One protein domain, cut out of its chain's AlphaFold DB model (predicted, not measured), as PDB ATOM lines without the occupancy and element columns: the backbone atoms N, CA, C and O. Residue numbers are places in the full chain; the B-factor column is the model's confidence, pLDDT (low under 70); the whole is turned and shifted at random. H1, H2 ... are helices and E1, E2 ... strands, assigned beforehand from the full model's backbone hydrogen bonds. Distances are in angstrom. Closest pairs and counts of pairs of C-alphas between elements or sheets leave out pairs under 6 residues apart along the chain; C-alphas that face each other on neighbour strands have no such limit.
ATOM      1  N   ARG A  74     103.771 121.774  84.712       93.62
ATOM      2  CA  ARG A  74     105.219 121.536  84.778       93.62
ATOM      3  C   ARG A  74     105.982 122.851  84.618       93.62
ATOM      4  O   ARG A  74     105.841 123.514  83.592       93.62
ATOM      5  N   ILE A  75     106.842 123.158  85.584       95.06
ATOM      6  CA  ILE A  75     107.770 124.294  85.555       95.06
ATOM      7  C   ILE A  75     109.200 123.820  85.847       95.06
ATOM      8  O   ILE A  75     109.422 122.758  86.429       95.06
ATOM      9  N   THR A  76     110.181 124.616  85.440       94.56
ATOM     10  CA  THR A  76     111.615 124.350  85.579       94.56
ATOM     11  C   THR A  76     112.331 125.552  86.188       94.56
ATOM     12  O   THR A  76     111.834 126.678  86.146       94.56
ATOM     13  N   PHE A  77     113.554 125.357  86.685       93.44
ATOM     14  CA  PHE A  77     114.379 126.471  87.169       93.44
ATOM     15  C   PHE A  77     114.707 127.508  86.079       93.44
ATOM     16  O   PHE A  77     114.944 128.669  86.395       93.44
ATOM     17  N   ASN A  78     114.672 127.141  84.793       92.38
ATOM     18  CA  ASN A  78     114.838 128.112  83.708       92.38
ATOM     19  C   ASN A  78     113.648 129.072  83.606       92.38
ATOM     20  O   ASN A  78     113.861 130.259  83.372       92.38
ATOM     21  N   ASP A  79     112.429 128.585  83.851       93.69
ATOM     22  CA  ASP A  79     111.234 129.433  83.905       93.69
ATOM     23  C   ASP A  79     111.331 130.428  85.074       93.69
ATOM     24  O   ASP A  79     110.991 131.600  84.937       93.69
ATOM     25  N   LEU A  80     111.867 129.981  86.216       95.06
ATOM     26  CA  LEU A  80     112.078 130.816  87.404       95.06
ATOM     27  C   LEU A  80     113.138 131.910  87.184       95.06
ATOM     28  O   LEU A  80     112.980 133.038  87.656       95.06
ATOM     29  N   ARG A  81     114.193 131.619  86.414       93.44
ATOM     30  CA  ARG A  81     115.256 132.583  86.073       93.44
ATOM     31  C   ARG A  81     114.808 133.715  85.153       93.44
ATOM     32  O   ARG A  81     115.534 134.708  85.025       93.44
ATOM     33  N   GLU A  82     113.644 133.591  84.511       92.00
ATOM     34  CA  GLU A  82     113.052 134.683  83.732       92.00
ATOM     35  C   GLU A  82     112.799 135.914  84.613       92.00
ATOM     36  O   GLU A  82     112.908 137.047  84.137       92.00
ATOM     37  N   TYR A  83     112.527 135.723  85.911       93.56
ATOM     38  CA  TYR A  83     112.461 136.846  86.834       93.56
ATOM     39  C   TYR A  83     113.868 137.348  87.164       93.56
ATOM     40  O   TYR A  83     114.662 136.680  87.830       93.56
ATOM     41  N   ARG A  84     114.181 138.559  86.700       89.81
ATOM     42  CA  ARG A  84     115.423 139.257  87.033       89.81
ATOM     43  C   ARG A  84     115.338 139.841  88.438       89.81
ATOM     44  O   ARG A  84     114.620 140.810  88.674       89.81
ATOM     45  N   TYR A  85     116.100 139.261  89.357       86.44
ATOM     46  CA  TYR A  85     116.260 139.786  90.705       86.44
ATOM     47  C   TYR A  85     117.354 140.860  90.741       86.44
ATOM     48  O   TYR A  85     118.463 140.640  90.259       86.44
ATOM     49  N   SER A  86     117.058 142.024  91.320       85.69
ATOM     50  CA  SER A  86     118.052 143.051  91.647       85.69
ATOM     51  C   SER A  86     117.711 143.664  92.998       85.69
ATOM     52  O   SER A  86     116.554 143.958  93.289       85.69
ATOM     53  N   LYS A  87     118.733 143.882  93.833       78.62
ATOM     54  CA  LYS A  87     118.578 144.584  95.120       78.62
ATOM     55  C   LYS A  87     118.307 146.083  94.942       78.62
ATOM     56  O   LYS A  87     117.844 146.729  95.874       78.62
ATOM     57  N   ARG A  88     118.658 146.641  93.778       83.00
ATOM     58  CA  ARG A  88     118.555 148.076  93.469       83.00
ATOM     59  C   ARG A  88     117.379 148.380  92.551       83.00
ATOM     60  O   ARG A  88     116.653 149.342  92.784       83.00
ATOM     61  N   ASP A  89     117.193 147.544  91.538       84.62
ATOM     62  CA  ASP A  89     116.258 147.791  90.448       84.62
ATOM     63  C   ASP A  89     115.024 146.908  90.591       84.62
ATOM     64  O   ASP A  89     115.111 145.718  90.895       84.62
ATOM     65  N   ARG A  90     113.850 147.482  90.328       79.50
ATOM     66  CA  ARG A  90     112.593 146.732  90.325       79.50
ATOM     67  C   ARG A  90     112.228 146.346  88.904       79.50
ATOM     68  O   ARG A  90     111.581 147.112  88.197       79.50
ATOM     69  N   TYR A  91     112.634 145.148  88.502       86.12
ATOM     70  CA  TYR A  91     112.179 144.566  87.245       86.12
ATOM     71  C   TYR A  91     110.717 144.115  87.354       86.12
ATOM     72  O   TYR A  91     110.305 143.610  88.406       86.12
ATOM     73  N   PRO A  92     109.916 144.286  86.289       90.81
ATOM     74  CA  PRO A  92     108.558 143.772  86.269       90.81
ATOM     75  C   PRO A  92     108.579 142.245  86.354       90.81
ATOM     76  O   PRO A  92     109.388 141.582  85.705       90.81
ATOM     77  N   LEU A  93     107.663 141.691  87.145       91.56
ATOM     78  CA  LEU A  93     107.467 140.249  87.209       91.56
ATOM     79  C   LEU A  93     106.997 139.735  85.828       91.56
ATOM     80  O   LEU A  93     106.035 140.300  85.294       91.56
ATOM     81  N   PRO A  94     107.625 138.693  85.248       94.44
ATOM     82  CA  PRO A  94     107.206 138.130  83.965       94.44
ATOM     83  C   PRO A  94     105.751 137.643  83.977       94.44
ATOM     84  O   PRO A  94     105.318 136.986  84.925       94.44
ATOM     85  N   GLU A  95     105.003 137.913  82.902       94.44
ATOM     86  CA  GLU A  95     103.584 137.527  82.781       94.44
ATOM     87  C   GLU A  95     103.371 136.014  82.910       94.44
ATOM     88  O   GLU A  95     102.422 135.565  83.552       94.44
ATOM     89  N   LYS A  96     104.303 135.217  82.381       93.25
ATOM     90  CA  LYS A  96     104.291 133.757  82.509       93.25
ATOM     91  C   LYS A  96     104.313 133.305  83.971       93.25
ATOM     92  O   LYS A  96     103.538 132.434  84.348       93.25
ATOM     93  N   LEU A  97     105.148 133.925  84.807       94.88
ATOM     94  CA  LEU A  97     105.217 133.611  86.235       94.88
ATOM     95  C   LEU A  97     103.983 134.128  86.978       94.88
ATOM     96  O   LEU A  97     103.426 133.409  87.805       94.88
ATOM     97  N   LYS A  98     103.485 135.327  86.637       95.38
ATOM     98  CA  LYS A  98     102.217 135.838  87.187       95.38
ATOM     99  C   LYS A  98     101.062 134.865  86.964       95.38
ATOM    100  O   LYS A  98     100.302 134.626  87.895       95.38
ATOM    101  N   ALA A  99     100.959 134.286  85.768       96.38
ATOM    102  CA  ALA A  99      99.905 133.333  85.422       96.38
ATOM    103  C   ALA A  99      99.971 132.024  86.233       96.38
ATOM    104  O   ALA A  99      98.951 131.363  86.412       96.38
ATOM    105  N   LEU A 100     101.153 131.662  86.742       96.88
ATOM    106  CA  LEU A 100     101.364 130.472  87.569       96.88
ATOM    107  C   LEU A 100     101.049 130.708  89.051       96.88
ATOM    108  O   LEU A 100     100.872 129.744  89.794       96.88
ATOM    109  N   LYS A 101     100.974 131.963  89.509       97.06
ATOM    110  CA  LYS A 101     100.688 132.267  90.915       97.06
ATOM    111  C   LYS A 101      99.333 131.681  91.325       97.06
ATOM    112  O   LYS A 101      98.301 131.961  90.723       97.06
ATOM    113  N   GLY A 102      99.344 130.889  92.391       96.69
ATOM    114  CA  GLY A 102      98.184 130.193  92.934       96.69
ATOM    115  C   GLY A 102      97.791 128.919  92.186       96.69
ATOM    116  O   GLY A 102      96.895 128.225  92.667       96.69
ATOM    117  N   GLN A 103      98.440 128.599  91.063       97.38
ATOM    118  CA  GLN A 103      98.215 127.358  90.327       97.38
ATOM    119  C   GLN A 103      98.937 126.195  91.001       97.38
ATOM    120  O   GLN A 103      99.949 126.370  91.685       97.38
ATOM    121  N   GLU A 104      98.422 124.992  90.775       97.06
ATOM    122  CA  GLU A 104      99.171 123.784  91.080       97.06
ATOM    123  C   GLU A 104     100.278 123.617  90.037       97.06
ATOM    124  O   GLU A 104     100.023 123.675  88.833       97.06
ATOM    125  N   VAL A 105     101.510 123.429  90.497       97.31
ATOM    126  CA  VAL A 105     102.689 123.223  89.655       97.31
ATOM    127  C   VAL A 105     103.426 121.969  90.083       97.31
ATOM    128  O   VAL A 105     103.285 121.510  91.220       97.31
ATOM    129  N   ASN A 106     104.268 121.457  89.193       95.94
ATOM    130  CA  ASN A 106     105.285 120.484  89.552       95.94
ATOM    131  C   ASN A 106     106.664 120.914  89.044       95.94
ATOM    132  O   ASN A 106     106.810 121.409  87.926       95.94
ATOM    133  N   ILE A 107     107.669 120.723  89.890       96.38
ATOM    134  CA  ILE A 107     109.068 121.070  89.632       96.38
ATOM    135  C   ILE A 107     109.962 119.984  90.218       96.38
ATOM    136  O   ILE A 107     109.660 119.434  91.278       96.38
ATOM    137  N   ALA A 108     111.053 119.665  89.533       95.56
ATOM    138  CA  ALA A 108     112.031 118.705  90.019       95.56
ATOM    139  C   ALA A 108     113.349 119.398  90.392       95.56
ATOM    140  O   ALA A 108     113.748 120.365  89.743       95.56
ATOM    141  N   GLY A 109     114.009 118.915  91.445       94.06
ATOM    142  CA  GLY A 109     115.258 119.466  91.974       94.06
ATOM    143  C   GLY A 109     115.796 118.661  93.159       94.06
ATOM    144  O   GLY A 109     115.312 117.572  93.451       94.06
ATOM    145  N   TYR A 110     116.790 119.202  93.854       93.00
ATOM    146  CA  TYR A 110     117.407 118.611  95.041       93.00
ATOM    147  C   TYR A 110     116.914 119.294  96.313       93.00
ATOM    148  O   TYR A 110     116.778 120.519  96.358       93.00
ATOM    149  N   MET A 111     116.673 118.492  97.347       93.88
ATOM    150  CA  MET A 111     116.238 118.961  98.658       93.88
ATOM    151  C   MET A 111     117.428 119.448  99.495       93.88
ATOM    152  O   MET A 111     118.412 118.730  99.661       93.88
ATOM    153  N   ILE A 112     117.300 120.631 100.095       92.19
ATOM    154  CA  ILE A 112     118.131 121.097 101.209       92.19
ATOM    155  C   ILE A 112     117.206 121.243 102.429       92.19
ATOM    156  O   ILE A 112     116.432 122.205 102.487       92.19
ATOM    157  N   PRO A 113     117.218 120.291 103.378       91.00
ATOM    158  CA  PRO A 113     116.295 120.305 104.507       91.00
ATOM    159  C   PRO A 113     116.597 121.486 105.440       91.00
ATOM    160  O   PRO A 113     117.756 121.723 105.776       91.00
ATOM    161  N   MET A 114     115.560 122.223 105.855       86.56
ATOM    162  CA  MET A 114     115.671 123.319 106.835       86.56
ATOM    163  C   MET A 114     115.271 122.877 108.255       86.56
ATOM    164  O   MET A 114     115.523 123.595 109.219       86.56
ATOM    165  N   SER A 115     114.657 121.698 108.389       79.75
ATOM    166  CA  SER A 115     114.287 121.059 109.657       79.75
ATOM    167  C   SER A 115     114.960 119.688 109.807       79.75
ATOM    168  O   SER A 115     115.816 119.308 109.008       79.75
ATOM    169  N   GLU A 116     114.590 118.936 110.846       80.38
ATOM    170  CA  GLU A 116     115.111 117.588 111.092       80.38
ATOM    171  C   GLU A 116     114.884 116.647 109.896       80.38
ATOM    172  O   GLU A 116     113.819 116.648 109.280       80.38
ATOM    173  N   ALA A 117     115.884 115.817 109.582       74.31
ATOM    174  CA  ALA A 117     115.934 115.034 108.342       74.31
ATOM    175  C   ALA A 117     114.846 113.950 108.206       74.31
ATOM    176  O   ALA A 117     114.505 113.575 107.085       74.31
ATOM    177  N   LEU A 118     114.315 113.439 109.323       76.00
ATOM    178  CA  LEU A 118     113.246 112.427 109.334       76.00
ATOM    179  C   LEU A 118     111.840 113.043 109.293       76.00
ATOM    180  O   LEU A 118     110.876 112.361 108.974       76.00
ATOM    181  N   ASP A 119     111.726 114.332 109.609       85.56
ATOM    182  CA  ASP A 119     110.463 115.046 109.781       85.56
ATOM    183  C   ASP A 119     110.539 116.394 109.046       85.56
ATOM    184  O   ASP A 119     110.355 117.472 109.621       85.56
ATOM    185  N   VAL A 120     110.842 116.349 107.746       90.75
ATOM    186  CA  VAL A 120     111.030 117.560 106.948       90.75
ATOM    187  C   VAL A 120     109.675 118.215 106.683       90.75
ATOM    188  O   VAL A 120     108.840 117.693 105.941       90.75
ATOM    189  N   THR A 121     109.451 119.380 107.291       93.88
ATOM    190  CA  THR A 121     108.258 120.216 107.070       93.88
ATOM    191  C   THR A 121     108.534 121.396 106.147       93.88
ATOM    192  O   THR A 121     107.612 121.924 105.528       93.88
ATOM    193  N   GLU A 122     109.796 121.810 106.056       94.88
ATOM    194  CA  GLU A 122     110.252 122.909 105.212       94.88
ATOM    195  C   GLU A 122     111.647 122.601 104.662       94.88
ATOM    196  O   GLU A 122     112.527 122.099 105.370       94.88
ATOM    197  N   PHE A 123     111.846 122.885 103.380       95.56
ATOM    198  CA  PHE A 123     113.119 122.685 102.706       95.56
ATOM    199  C   PHE A 123     113.279 123.648 101.536       95.56
ATOM    200  O   PHE A 123     112.308 124.098 100.932       95.56
ATOM    201  N   MET A 124     114.525 123.927 101.177       95.44
ATOM    202  CA  MET A 124     114.839 124.653  99.955       95.44
ATOM    203  C   MET A 124     115.031 123.654  98.815       95.44
ATOM    204  O   MET A 124     115.749 122.667  98.964       95.44
ATOM    205  N   LEU A 125     114.385 123.899  97.681       95.94
ATOM    206  CA  LEU A 125     114.571 123.131  96.457       95.94
ATOM    207  C   LEU A 125     115.520 123.890  95.527       95.94
ATOM    208  O   LEU A 125     115.298 125.068  95.231       95.94
ATOM    209  N   VAL A 126     116.555 123.204  95.050       92.94
ATOM    210  CA  VAL A 126     117.593 123.768  94.174       92.94
ATOM    211  C   VAL A 126     117.815 122.898  92.939       92.94
ATOM    212  O   VAL A 126     117.482 121.716  92.933       92.94
ATOM    213  N   GLN A 127     118.383 123.462  91.873       88.50
ATOM    214  CA  GLN A 127     118.596 122.717  90.626       88.50
ATOM    215  C   GLN A 127     119.770 121.729  90.688       88.50
ATOM    216  O   GLN A 127     119.746 120.705  90.011       88.50
ATOM    217  N   ILE A 128     120.809 122.049  91.457       83.94
ATOM    218  CA  ILE A 128     122.059 121.284  91.514       83.94
ATOM    219  C   ILE A 128     122.257 120.677  92.904       83.94
ATOM    220  O   ILE A 128     121.836 121.282  93.892       83.94
ATOM    221  N   PRO A 129     122.914 119.511  93.014       80.00
ATOM    222  CA  PRO A 129     123.192 118.918  94.312       80.00
ATOM    223  C   PRO A 129     124.121 119.845  95.102       80.00
ATOM    224  O   PRO A 129     125.252 120.104  94.698       80.00
ATOM    225  N   PHE A 130     123.628 120.352  96.233       68.94
ATOM    226  CA  PHE A 130     124.360 121.303  97.074       68.94
ATOM    227  C   PHE A 130     125.587 120.664  97.750       68.94
ATOM    228  O   PHE A 130     126.619 121.303  97.942       68.94
ATOM    229  N   PHE A 131     125.504 119.371  98.071       64.88
ATOM    230  CA  PHE A 131     126.583 118.616  98.701       64.88
ATOM    231  C   PHE A 131     127.472 117.970  97.631       64.88
ATOM    232  O   PHE A 131     127.174 116.876  97.156       64.88
ATOM    233  N   GLY A 132     128.564 118.626  97.222       55.31
ATOM    234  CA  GLY A 132     129.480 117.983  96.268       55.31
ATOM    235  C   GLY A 132     130.759 118.719  95.886       55.31
ATOM    236  O   GLY A 132     131.736 118.061  95.542       55.31
ATOM    237  N   CYS A 133     130.813 120.051  95.947       50.91
ATOM    238  CA  CYS A 133     132.006 120.806  95.551       50.91
ATOM    239  C   CYS A 133     132.189 122.036  96.444       50.91
ATOM    240  O   CYS A 133     131.335 122.915  96.458       50.91
ATOM    241  N   CYS A 134     133.332 122.150  97.128       53.47
ATOM    242  CA  CYS A 134     133.685 123.270  98.019       53.47
ATOM    243  C   CYS A 134     133.865 124.639  97.313       53.47
ATOM    244  O   CYS A 134     134.462 125.545  97.884       53.47
ATOM    245  N   TYR A 135     133.384 124.784  96.074       57.94
ATOM    246  CA  TYR A 135     133.560 125.956  95.211       57.94
ATOM    247  C   TYR A 135     132.266 126.390  94.502       57.94
ATOM    248  O   TYR A 135     132.321 127.222  93.597       57.94
ATOM    249  N   SER A 136     131.102 125.830  94.848       62.16
ATOM    250  CA  SER A 136     129.846 126.258  94.230       62.16
ATOM    251  C   SER A 136     129.465 127.658  94.706       62.16
ATOM    252  O   SER A 136     129.369 127.910  95.907       62.16
ATOM    253  N   VAL A 137     129.216 128.555  93.754       72.12
ATOM    254  CA  VAL A 137     128.570 129.841  94.025       72.12
ATOM    255  C   VAL A 137     127.185 129.548  94.626       72.12
ATOM    256  O   VAL A 137     126.474 128.703  94.075       72.12
ATOM    257  N   PRO A 138     126.804 130.176  95.755       78.38
ATOM    258  CA  PRO A 138     125.458 130.040  96.296       78.38
ATOM    259  C   PRO A 138     124.407 130.404  95.237       78.38
ATOM    260  O   PRO A 138     124.635 131.352  94.484       78.38
ATOM    261  N   PRO A 139     123.277 129.683  95.164       87.75
ATOM    262  CA  PRO A 139     122.235 129.999  94.198       87.75
ATOM    263  C   PRO A 139     121.655 131.392  94.464       87.75
ATOM    264  O   PRO A 139     121.502 131.809  95.616       87.75
ATOM    265  N   GLU A 140     121.308 132.106  93.397       91.44
ATOM    266  CA  GLU A 140     120.603 133.383  93.517       91.44
ATOM    267  C   GLU A 140     119.147 133.160  93.981       91.44
ATOM    268  O   GLU A 140     118.588 132.075  93.797       91.44
ATOM    269  N   PRO A 141     118.460 134.172  94.543       93.44
ATOM    270  CA  PRO A 141     117.093 133.997  95.048       93.44
ATOM    271  C   PRO A 141     116.056 133.553  94.006       93.44
ATOM    272  O   PRO A 141     115.018 132.997  94.359       93.44
ATOM    273  N   ASN A 142     116.302 133.810  92.721       94.25
ATOM    274  CA  ASN A 142     115.456 133.338  91.621       94.25
ATOM    275  C   ASN A 142     115.825 131.921  91.129       94.25
ATOM    276  O   ASN A 142     115.215 131.429  90.181       94.25
ATOM    277  N   GLU A 143     116.801 131.265  91.757       92.69
ATOM    278  CA  GLU A 143     117.270 129.906  91.456       92.69
ATOM    279  C   GLU A 143     116.931 128.899  92.561       92.69
ATOM    280  O   GLU A 143     117.339 127.737  92.509       92.69
ATOM    281  N   THR A 144     116.174 129.335  93.561       94.81
ATOM    282  CA  THR A 144     115.745 128.531  94.701       94.81
ATOM    283  C   THR A 144     114.234 128.622  94.851       94.81
ATOM    284  O   THR A 144     113.617 129.645  94.538       94.81
ATOM    285  N   VAL A 145     113.620 127.566  95.375       97.69
ATOM    286  CA  VAL A 145     112.204 127.569  95.767       97.69
ATOM    287  C   VAL A 145     112.107 127.152  97.223       97.69
ATOM    288  O   VAL A 145     112.613 126.092  97.591       97.69
ATOM    289  N   MET A 146     111.450 127.955  98.055       97.62
ATOM    290  CA  MET A 146     111.109 127.527  99.407       97.62
ATOM    291  C   MET A 146     109.905 126.588  99.360       97.62
ATOM    292  O   MET A 146     108.829 126.959  98.898       97.62
ATOM    293  N   VAL A 147     110.057 125.366  99.847       97.81
ATOM    294  CA  VAL A 147     108.979 124.381  99.870       97.81
ATOM    295  C   VAL A 147     108.521 124.172 101.302       97.81
ATOM    296  O   VAL A 147     109.310 123.814 102.171       97.81
ATOM    297  N   LYS A 148     107.222 124.365 101.536       96.62
ATOM    298  CA  LYS A 148     106.567 124.057 102.809       96.62
ATOM    299  C   LYS A 148     105.582 122.928 102.595       96.62
ATOM    300  O   LYS A 148     104.734 123.010 101.709       96.62
ATOM    301  N   MET A 149     105.670 121.886 103.407       96.25
ATOM    302  CA  MET A 149     104.696 120.804 103.370       96.25
ATOM    303  C   MET A 149     103.324 121.330 103.804       96.25
ATOM    304  O   MET A 149     103.218 122.100 104.762       96.25
ATOM    305  N   ALA A 150     102.265 120.913 103.106       93.12
ATOM    306  CA  ALA A 150     100.898 121.236 103.504       93.12
ATOM    307  C   ALA A 150     100.634 120.795 104.957       93.12
ATOM    308  O   ALA A 150     101.214 119.823 105.447       93.12
ATOM    309  N   LYS A 151      99.741 121.504 105.655       88.81
ATOM    310  CA  LYS A 151      99.512 121.327 107.099       88.81
ATOM    311  C   LYS A 151      99.331 119.853 107.494       88.81
ATOM    312  O   LYS A 151      98.445 119.170 106.991       88.81
ATOM    313  N   GLY A 152     100.145 119.396 108.449       87.50
ATOM    314  CA  GLY A 152     100.098 118.029 108.978       87.50
ATOM    315  C   GLY A 152     100.801 116.977 108.114       87.50
ATOM    316  O   GLY A 152     100.830 115.815 108.508       87.50
ATOM    317  N   LYS A 153     101.382 117.363 106.972       88.94
ATOM    318  CA  LYS A 153     102.254 116.503 106.169       88.94
ATOM    319  C   LYS A 153     103.717 116.741 106.519       88.94
ATOM    320  O   LYS A 153     104.109 117.836 106.919       88.94
ATOM    321  N   LYS A 154     104.514 115.701 106.320       90.06
ATOM    322  CA  LYS A 154     105.970 115.713 106.412       90.06
ATOM    323  C   LYS A 154     106.528 114.859 105.279       90.06
ATOM    324  O   LYS A 154     105.786 114.083 104.675       90.06
ATOM    325  N   THR A 155     107.808 115.017 104.994       91.00
ATOM    326  CA  THR A 155     108.560 114.131 104.105       91.00
ATOM    327  C   THR A 155     109.878 113.753 104.767       91.00
ATOM    328  O   THR A 155     110.333 114.426 105.689       91.00
ATOM    329  N   GLU A 156     110.497 112.690 104.284       90.00
ATOM    330  CA  GLU A 156     111.865 112.344 104.648       90.00
ATOM    331  C   GLU A 156     112.847 113.051 103.713       90.00
ATOM    332  O   GLU A 156     112.515 113.391 102.569       90.00
ATOM    333  N   TYR A 157     114.063 113.282 104.204       90.19
ATOM    334  CA  TYR A 157     115.159 113.754 103.373       90.19
ATOM    335  C   TYR A 157     115.543 112.705 102.324       90.19
ATOM    336  O   TYR A 157     115.846 111.556 102.644       90.19
ATOM    337  N   VAL A 158     115.600 113.136 101.064       88.94
ATOM    338  CA  VAL A 158     116.025 112.317  99.927       88.94
ATOM    339  C   VAL A 158     117.257 112.967  99.303       88.94
ATOM    340  O   VAL A 158     117.229 114.140  98.935       88.94
ATOM    341  N   TYR A 159     118.348 112.207  99.189       86.00
ATOM    342  CA  TYR A 159     119.612 112.708  98.633       86.00
ATOM    343  C   TYR A 159     119.608 112.781  97.096       86.00
ATOM    344  O   TYR A 159     120.416 113.492  96.496       86.00
ATOM    345  N   THR A 160     118.734 112.011  96.449       88.75
ATOM    346  CA  THR A 160     118.524 112.039  95.001       88.75
ATOM    347  C   THR A 160     117.547 113.151  94.621       88.75
ATOM    348  O   THR A 160     116.852 113.694  95.482       88.75
ATOM    349  N   PRO A 161     117.487 113.523  93.331       91.62
ATOM    350  CA  PRO A 161     116.444 114.405  92.835       91.62
ATOM    351  C   PRO A 161     115.048 113.992  93.298       91.62
ATOM    352  O   PRO A 161     114.710 112.807  93.302       91.62
ATOM    353  N   ILE A 162     114.226 114.983  93.612       94.62
ATOM    354  CA  ILE A 162     112.814 114.844  93.949       94.62
ATOM    355  C   ILE A 162     111.967 115.667  92.988       94.62
ATOM    356  O   ILE A 162     112.412 116.688  92.463       94.62
ATOM    357  N   ARG A 163     110.715 115.258  92.801       95.44
ATOM    358  CA  ARG A 163     109.674 116.059  92.162       95.44
ATOM    359  C   ARG A 163     108.690 116.524  93.224       95.44
ATOM    360  O   ARG A 163     108.109 115.721  93.952       95.44
ATOM    361  N   VAL A 164     108.512 117.834  93.300       96.94
ATOM    362  CA  VAL A 164     107.588 118.510  94.208       96.94
ATOM    363  C   VAL A 164     106.361 118.920  93.414       96.94
ATOM    364  O   VAL A 164     106.497 119.551  92.368       96.94
ATOM    365  N   THR A 165     105.177 118.583  93.916       96.75
ATOM    366  CA  THR A 165     103.892 119.060  93.388       96.75
ATOM    367  C   THR A 165     103.168 119.848  94.470       96.75
ATOM    368  O   THR A 165     103.121 119.424  95.629       96.75
ATOM    369  N   GLY A 166     102.614 121.001  94.112       96.69
ATOM    370  CA  GLY A 166     101.931 121.854  95.075       96.69
ATOM    371  C   GLY A 166     101.502 123.200  94.516       96.69
ATOM    372  O   GLY A 166     101.682 123.493  93.335       96.69
ATOM    373  N   LYS A 167     100.934 124.033  95.385       97.88
ATOM    374  CA  LYS A 167     100.463 125.370  95.020       97.88
ATOM    375  C   LYS A 167     101.635 126.345  94.967       97.88
ATOM    376  O   LYS A 167     102.324 126.528  95.969       97.88
ATOM    377  N   PHE A 168     101.835 126.974  93.815       98.31
ATOM    378  CA  PHE A 168     102.913 127.930  93.584       98.31
ATOM    379  C   PHE A 168     102.547 129.331  94.067       98.31
ATOM    380  O   PHE A 168     101.441 129.814  93.825       98.31
ATOM    381  N   ASP A 169     103.494 130.022  94.685       97.88
ATOM    382  CA  ASP A 169     103.402 131.445  94.974       97.88
ATOM    383  C   ASP A 169     104.732 132.152  94.690       97.88
ATOM    384  O   ASP A 169     105.812 131.560  94.692       97.88
ATOM    385  N   ILE A 170     104.633 133.452  94.440       96.50
ATOM    386  CA  ILE A 170     105.757 134.352  94.211       96.50
ATOM    387  C   ILE A 170     105.835 135.249  95.437       96.50
ATOM    388  O   ILE A 170     105.086 136.225  95.562       96.50
ATOM    389  N   GLN A 171     106.708 134.865  96.361       93.38
ATOM    390  CA  GLN A 171     106.905 135.511  97.644       93.38
ATOM    391  C   GLN A 171     108.371 135.399  98.064       93.38
ATOM    392  O   GLN A 171     108.956 134.318  98.056       93.38
ATOM    393  N   GLU A 172     108.945 136.525  98.493       94.31
ATOM    394  CA  GLU A 172     110.278 136.538  99.086       94.31
ATOM    395  C   GLU A 172     110.294 135.739 100.390       94.31
ATOM    396  O   GLU A 172     109.590 136.060 101.351       94.31
ATOM    397  N   THR A 173     111.172 134.747 100.445       95.00
ATOM    398  CA  THR A 173     111.570 134.093 101.685       95.00
ATOM    399  C   THR A 173     112.860 134.731 102.175       95.00
ATOM    400  O   THR A 173     113.827 134.852 101.416       95.00
ATOM    401  N   LYS A 174     112.877 135.143 103.446       93.88
ATOM    402  CA  LYS A 174     114.039 135.759 104.092       93.88
ATOM    403  C   LYS A 174     114.525 134.901 105.249       93.88
ATOM    404  O   LYS A 174     113.721 134.513 106.090       93.88
ATOM    405  N   ILE A 175     115.830 134.663 105.300       90.06
ATOM    406  CA  ILE A 175     116.524 134.017 106.417       90.06
ATOM    407  C   ILE A 175     117.621 134.980 106.861       90.06
ATOM    408  O   ILE A 175     118.375 135.480 106.028       90.06
ATOM    409  N   ASP A 176     117.642 135.320 108.149       89.88
ATOM    410  CA  ASP A 176     118.603 136.261 108.744       89.88
ATOM    411  C   ASP A 176     118.714 137.609 108.005       89.88
ATOM    412  O   ASP A 176     119.779 138.209 107.885       89.88
ATOM    413  N   GLY A 177     117.589 138.099 107.472       88.44
ATOM    414  CA  GLY A 177     117.522 139.359 106.724       88.44
ATOM    415  C   GLY A 177     117.965 139.268 105.258       88.44
ATOM    416  O   GLY A 177     117.805 140.239 104.516       88.44
ATOM    417  N   PHE A 178     118.444 138.111 104.802       89.31
ATOM    418  CA  PHE A 178     118.794 137.858 103.407       89.31
ATOM    419  C   PHE A 178     117.626 137.212 102.671       89.31
ATOM    420  O   PHE A 178     117.037 136.250 103.153       89.31
ATOM    421  N   VAL A 179     117.293 137.725 101.484       93.00
ATOM    422  CA  VAL A 179     116.356 137.046 100.579       93.00
ATOM    423  C   VAL A 179     117.052 135.798 100.055       93.00
ATOM    424  O   VAL A 179     118.087 135.916  99.403       93.00
ATOM    425  N   VAL A 180     116.495 134.628 100.354       92.50
ATOM    426  CA  VAL A 180     117.055 133.328  99.956       92.50
ATOM    427  C   VAL A 180     116.268 132.663  98.840       92.50
ATOM    428  O   VAL A 180     116.808 131.786  98.184       92.50
ATOM    429  N   SER A 181     115.011 133.065  98.626       95.69
ATOM    430  CA  SER A 181     114.157 132.595  97.535       95.69
ATOM    431  C   SER A 181     113.094 133.635  97.198       95.69
ATOM    432  O   SER A 181     112.642 134.361  98.084       95.69
ATOM    433  N   LEU A 182     112.684 133.710  95.932       96.56
ATOM    434  CA  LEU A 182     111.552 134.521  95.464       96.56
ATOM    435  C   LEU A 182     110.260 133.719  95.296       96.56
ATOM    436  O   LEU A 182     109.221 134.284  94.947       96.56
ATOM    437  N   TYR A 183     110.333 132.406  95.498       98.12
ATOM    438  CA  TYR A 183     109.275 131.475  95.159       98.12
ATOM    439  C   TYR A 183     108.962 130.583  96.341       98.12
ATOM    440  O   TYR A 183     109.856 130.142  97.063       98.12
ATOM    441  N   GLN A 184     107.683 130.272  96.498       98.19
ATOM    442  CA  GLN A 184     107.234 129.319  97.489       98.19
ATOM    443  C   GLN A 184     106.338 128.267  96.840       98.19
ATOM    444  O   GLN A 184     105.536 128.577  95.963       98.19
ATOM    445  N   ILE A 185     106.454 127.021  97.293       98.38
ATOM    446  CA  ILE A 185     105.477 125.973  97.000       98.38
ATOM    447  C   ILE A 185     104.912 125.446  98.314       98.38
ATOM    448  O   ILE A 185     105.656 125.011  99.193       98.38
ATOM    449  N   GLU A 186     103.587 125.458  98.437       97.88
ATOM    450  CA  GLU A 186     102.885 124.647  99.431       97.88
ATOM    451  C   GLU A 186     102.708 123.234  98.858       97.88
ATOM    452  O   GLU A 186     101.842 122.992  98.013       97.88
ATOM    453  N   ALA A 187     103.585 122.317  99.265       96.94
ATOM    454  CA  ALA A 187     103.697 120.984  98.693       96.94
ATOM    455  C   ALA A 187     102.592 120.051  99.189       96.94
ATOM    456  O   ALA A 187     102.430 119.799 100.389       96.94
ATOM    457  N   THR A 188     101.864 119.473  98.238       94.38
ATOM    458  CA  THR A 188     100.878 118.416  98.477       94.38
ATOM    459  C   THR A 188     101.481 117.027  98.282       94.38
ATOM    460  O   THR A 188     101.000 116.083  98.920       94.38
ATOM    461  N   SER A 189     102.528 116.912  97.457       93.31
ATOM    462  CA  SER A 189     103.260 115.678  97.165       93.31
ATOM    463  C   SER A 189     104.749 115.946  96.927       93.31
ATOM    464  O   SER A 189     105.119 116.932  96.285       93.31
ATOM    465  N   VAL A 190     105.593 115.042  97.421       94.88
ATOM    466  CA  VAL A 190     107.035 114.992  97.164       94.88
ATOM    467  C   VAL A 190     107.379 113.543  96.851       94.88
ATOM    468  O   VAL A 190     107.062 112.659  97.644       94.88
ATOM    469  N   VAL A 191     107.988 113.290  95.693       92.75
ATOM    470  CA  VAL A 191     108.346 111.933  95.251       92.75
ATOM    471  C   VAL A 191     109.797 111.877  94.771       92.75
ATOM    472  O   VAL A 191     110.245 112.829  94.125       92.75
ATOM    473  N   PRO A 192     110.547 110.793  95.042       91.56
ATOM    474  CA  PRO A 192     111.851 110.574  94.425       91.56
ATOM    475  C   PRO A 192     111.749 110.584  92.897       91.56
ATOM    476  O   PRO A 192     110.849 109.982  92.316       91.56
ATOM    477  N   ALA A 193     112.681 111.267  92.241       89.50
ATOM    478  CA  ALA A 193     112.704 111.455  90.796       89.50
ATOM    479  C   ALA A 193     114.144 111.395  90.234       89.50
ATOM    480  O   ALA A 193     114.568 112.293  89.512       89.50
TER     481      ALA A 193
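This is residues 74 to 193 of the 212 residues of the protein "DUF3299 domain-containing protein" of Candidatus Thermochlorobacter aerophilum (UniProt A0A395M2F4). This is a small closed barrel of five strands, with two short helices outside it near the first printed residues and long loops reaching away from its wall. Three strands, E1, E4 and E5, bend sharply, and the ring runs E1, E2, E3, E5, E4 and back to E1. The printed part has 120 residues, with named elements in the order H1, H2, E1, E2, E3, E4, E5; its class is mostly strand and its sheet is mixed. It is compact, with a radius of gyration of the C-alphas of 13.8 A and spans of 40 by 36 by 26 A.

Start at H1, residues 77 to 81, which is on the barrel and outside it, at a height over the sheet of 8.5 A, over none of the strands. H2, residues 95 to 100, is close to H1 but not clearly touching; their closest C-alphas, Leu 80 and Leu 97, are 7.5 A apart. In both helices every O i to N i+4 pair is within hydrogen-bond range. Next come E1, residues 104 to 113, E2, residues 122 to 126, and E3, residues 144 to 149, a meander, each strand the antiparallel neighbour of the one before. Look for N 110 and O 126 of the hairpin E1 and E2, 2.8 A apart, and for N 125 and O 145 of the hairpin E2 and E3, also 2.8 A. E4, residues 162 to 175, is antiparallel to E1, with N 105 and O 166 at 2.8 A; E1 to E4 form a Greek key, a meander whose first strand is the antiparallel neighbour of the fourth. E1 pairs with E4 over residues 104 to 109 and with E2 over residues 110 to 113, and it bends by 86 degrees at residue 110. H2 is on the barrel too, and its closest C-alphas to E4 are Leu 100 and Phe 168, 6.7 A apart. E5, residues 178 to 192, forms a hairpin with E4, with N 169 and O 184 at 2.8 A, and is parallel to E3, with N 146 and O 183 at 2.9 A. E2 and E4 are apart.

Find C-alpha 77 at (114.379, 126.471, 87.169), where H1 begins; it is 6.3 A long, and H2 8.8 A. E1 starts at C-alpha 104, (99.171, 123.784, 91.080), and spans 22.0 A. E2 spans 13.3 A, E3 16.0 A and E4 23.2 A. E5 spans 29.6 A, ending at C-alpha 192, (111.851, 110.574, 94.425).

The C-alphas farthest apart, Asp 89 and Leu 118, are 40.2 A apart. The printed part has no cut. The links H1 to H2, E2 to E3 and E3 to E4 are long. The mean pLDDT of the printed part is 90.0, and residues 130 to 136 are under 70.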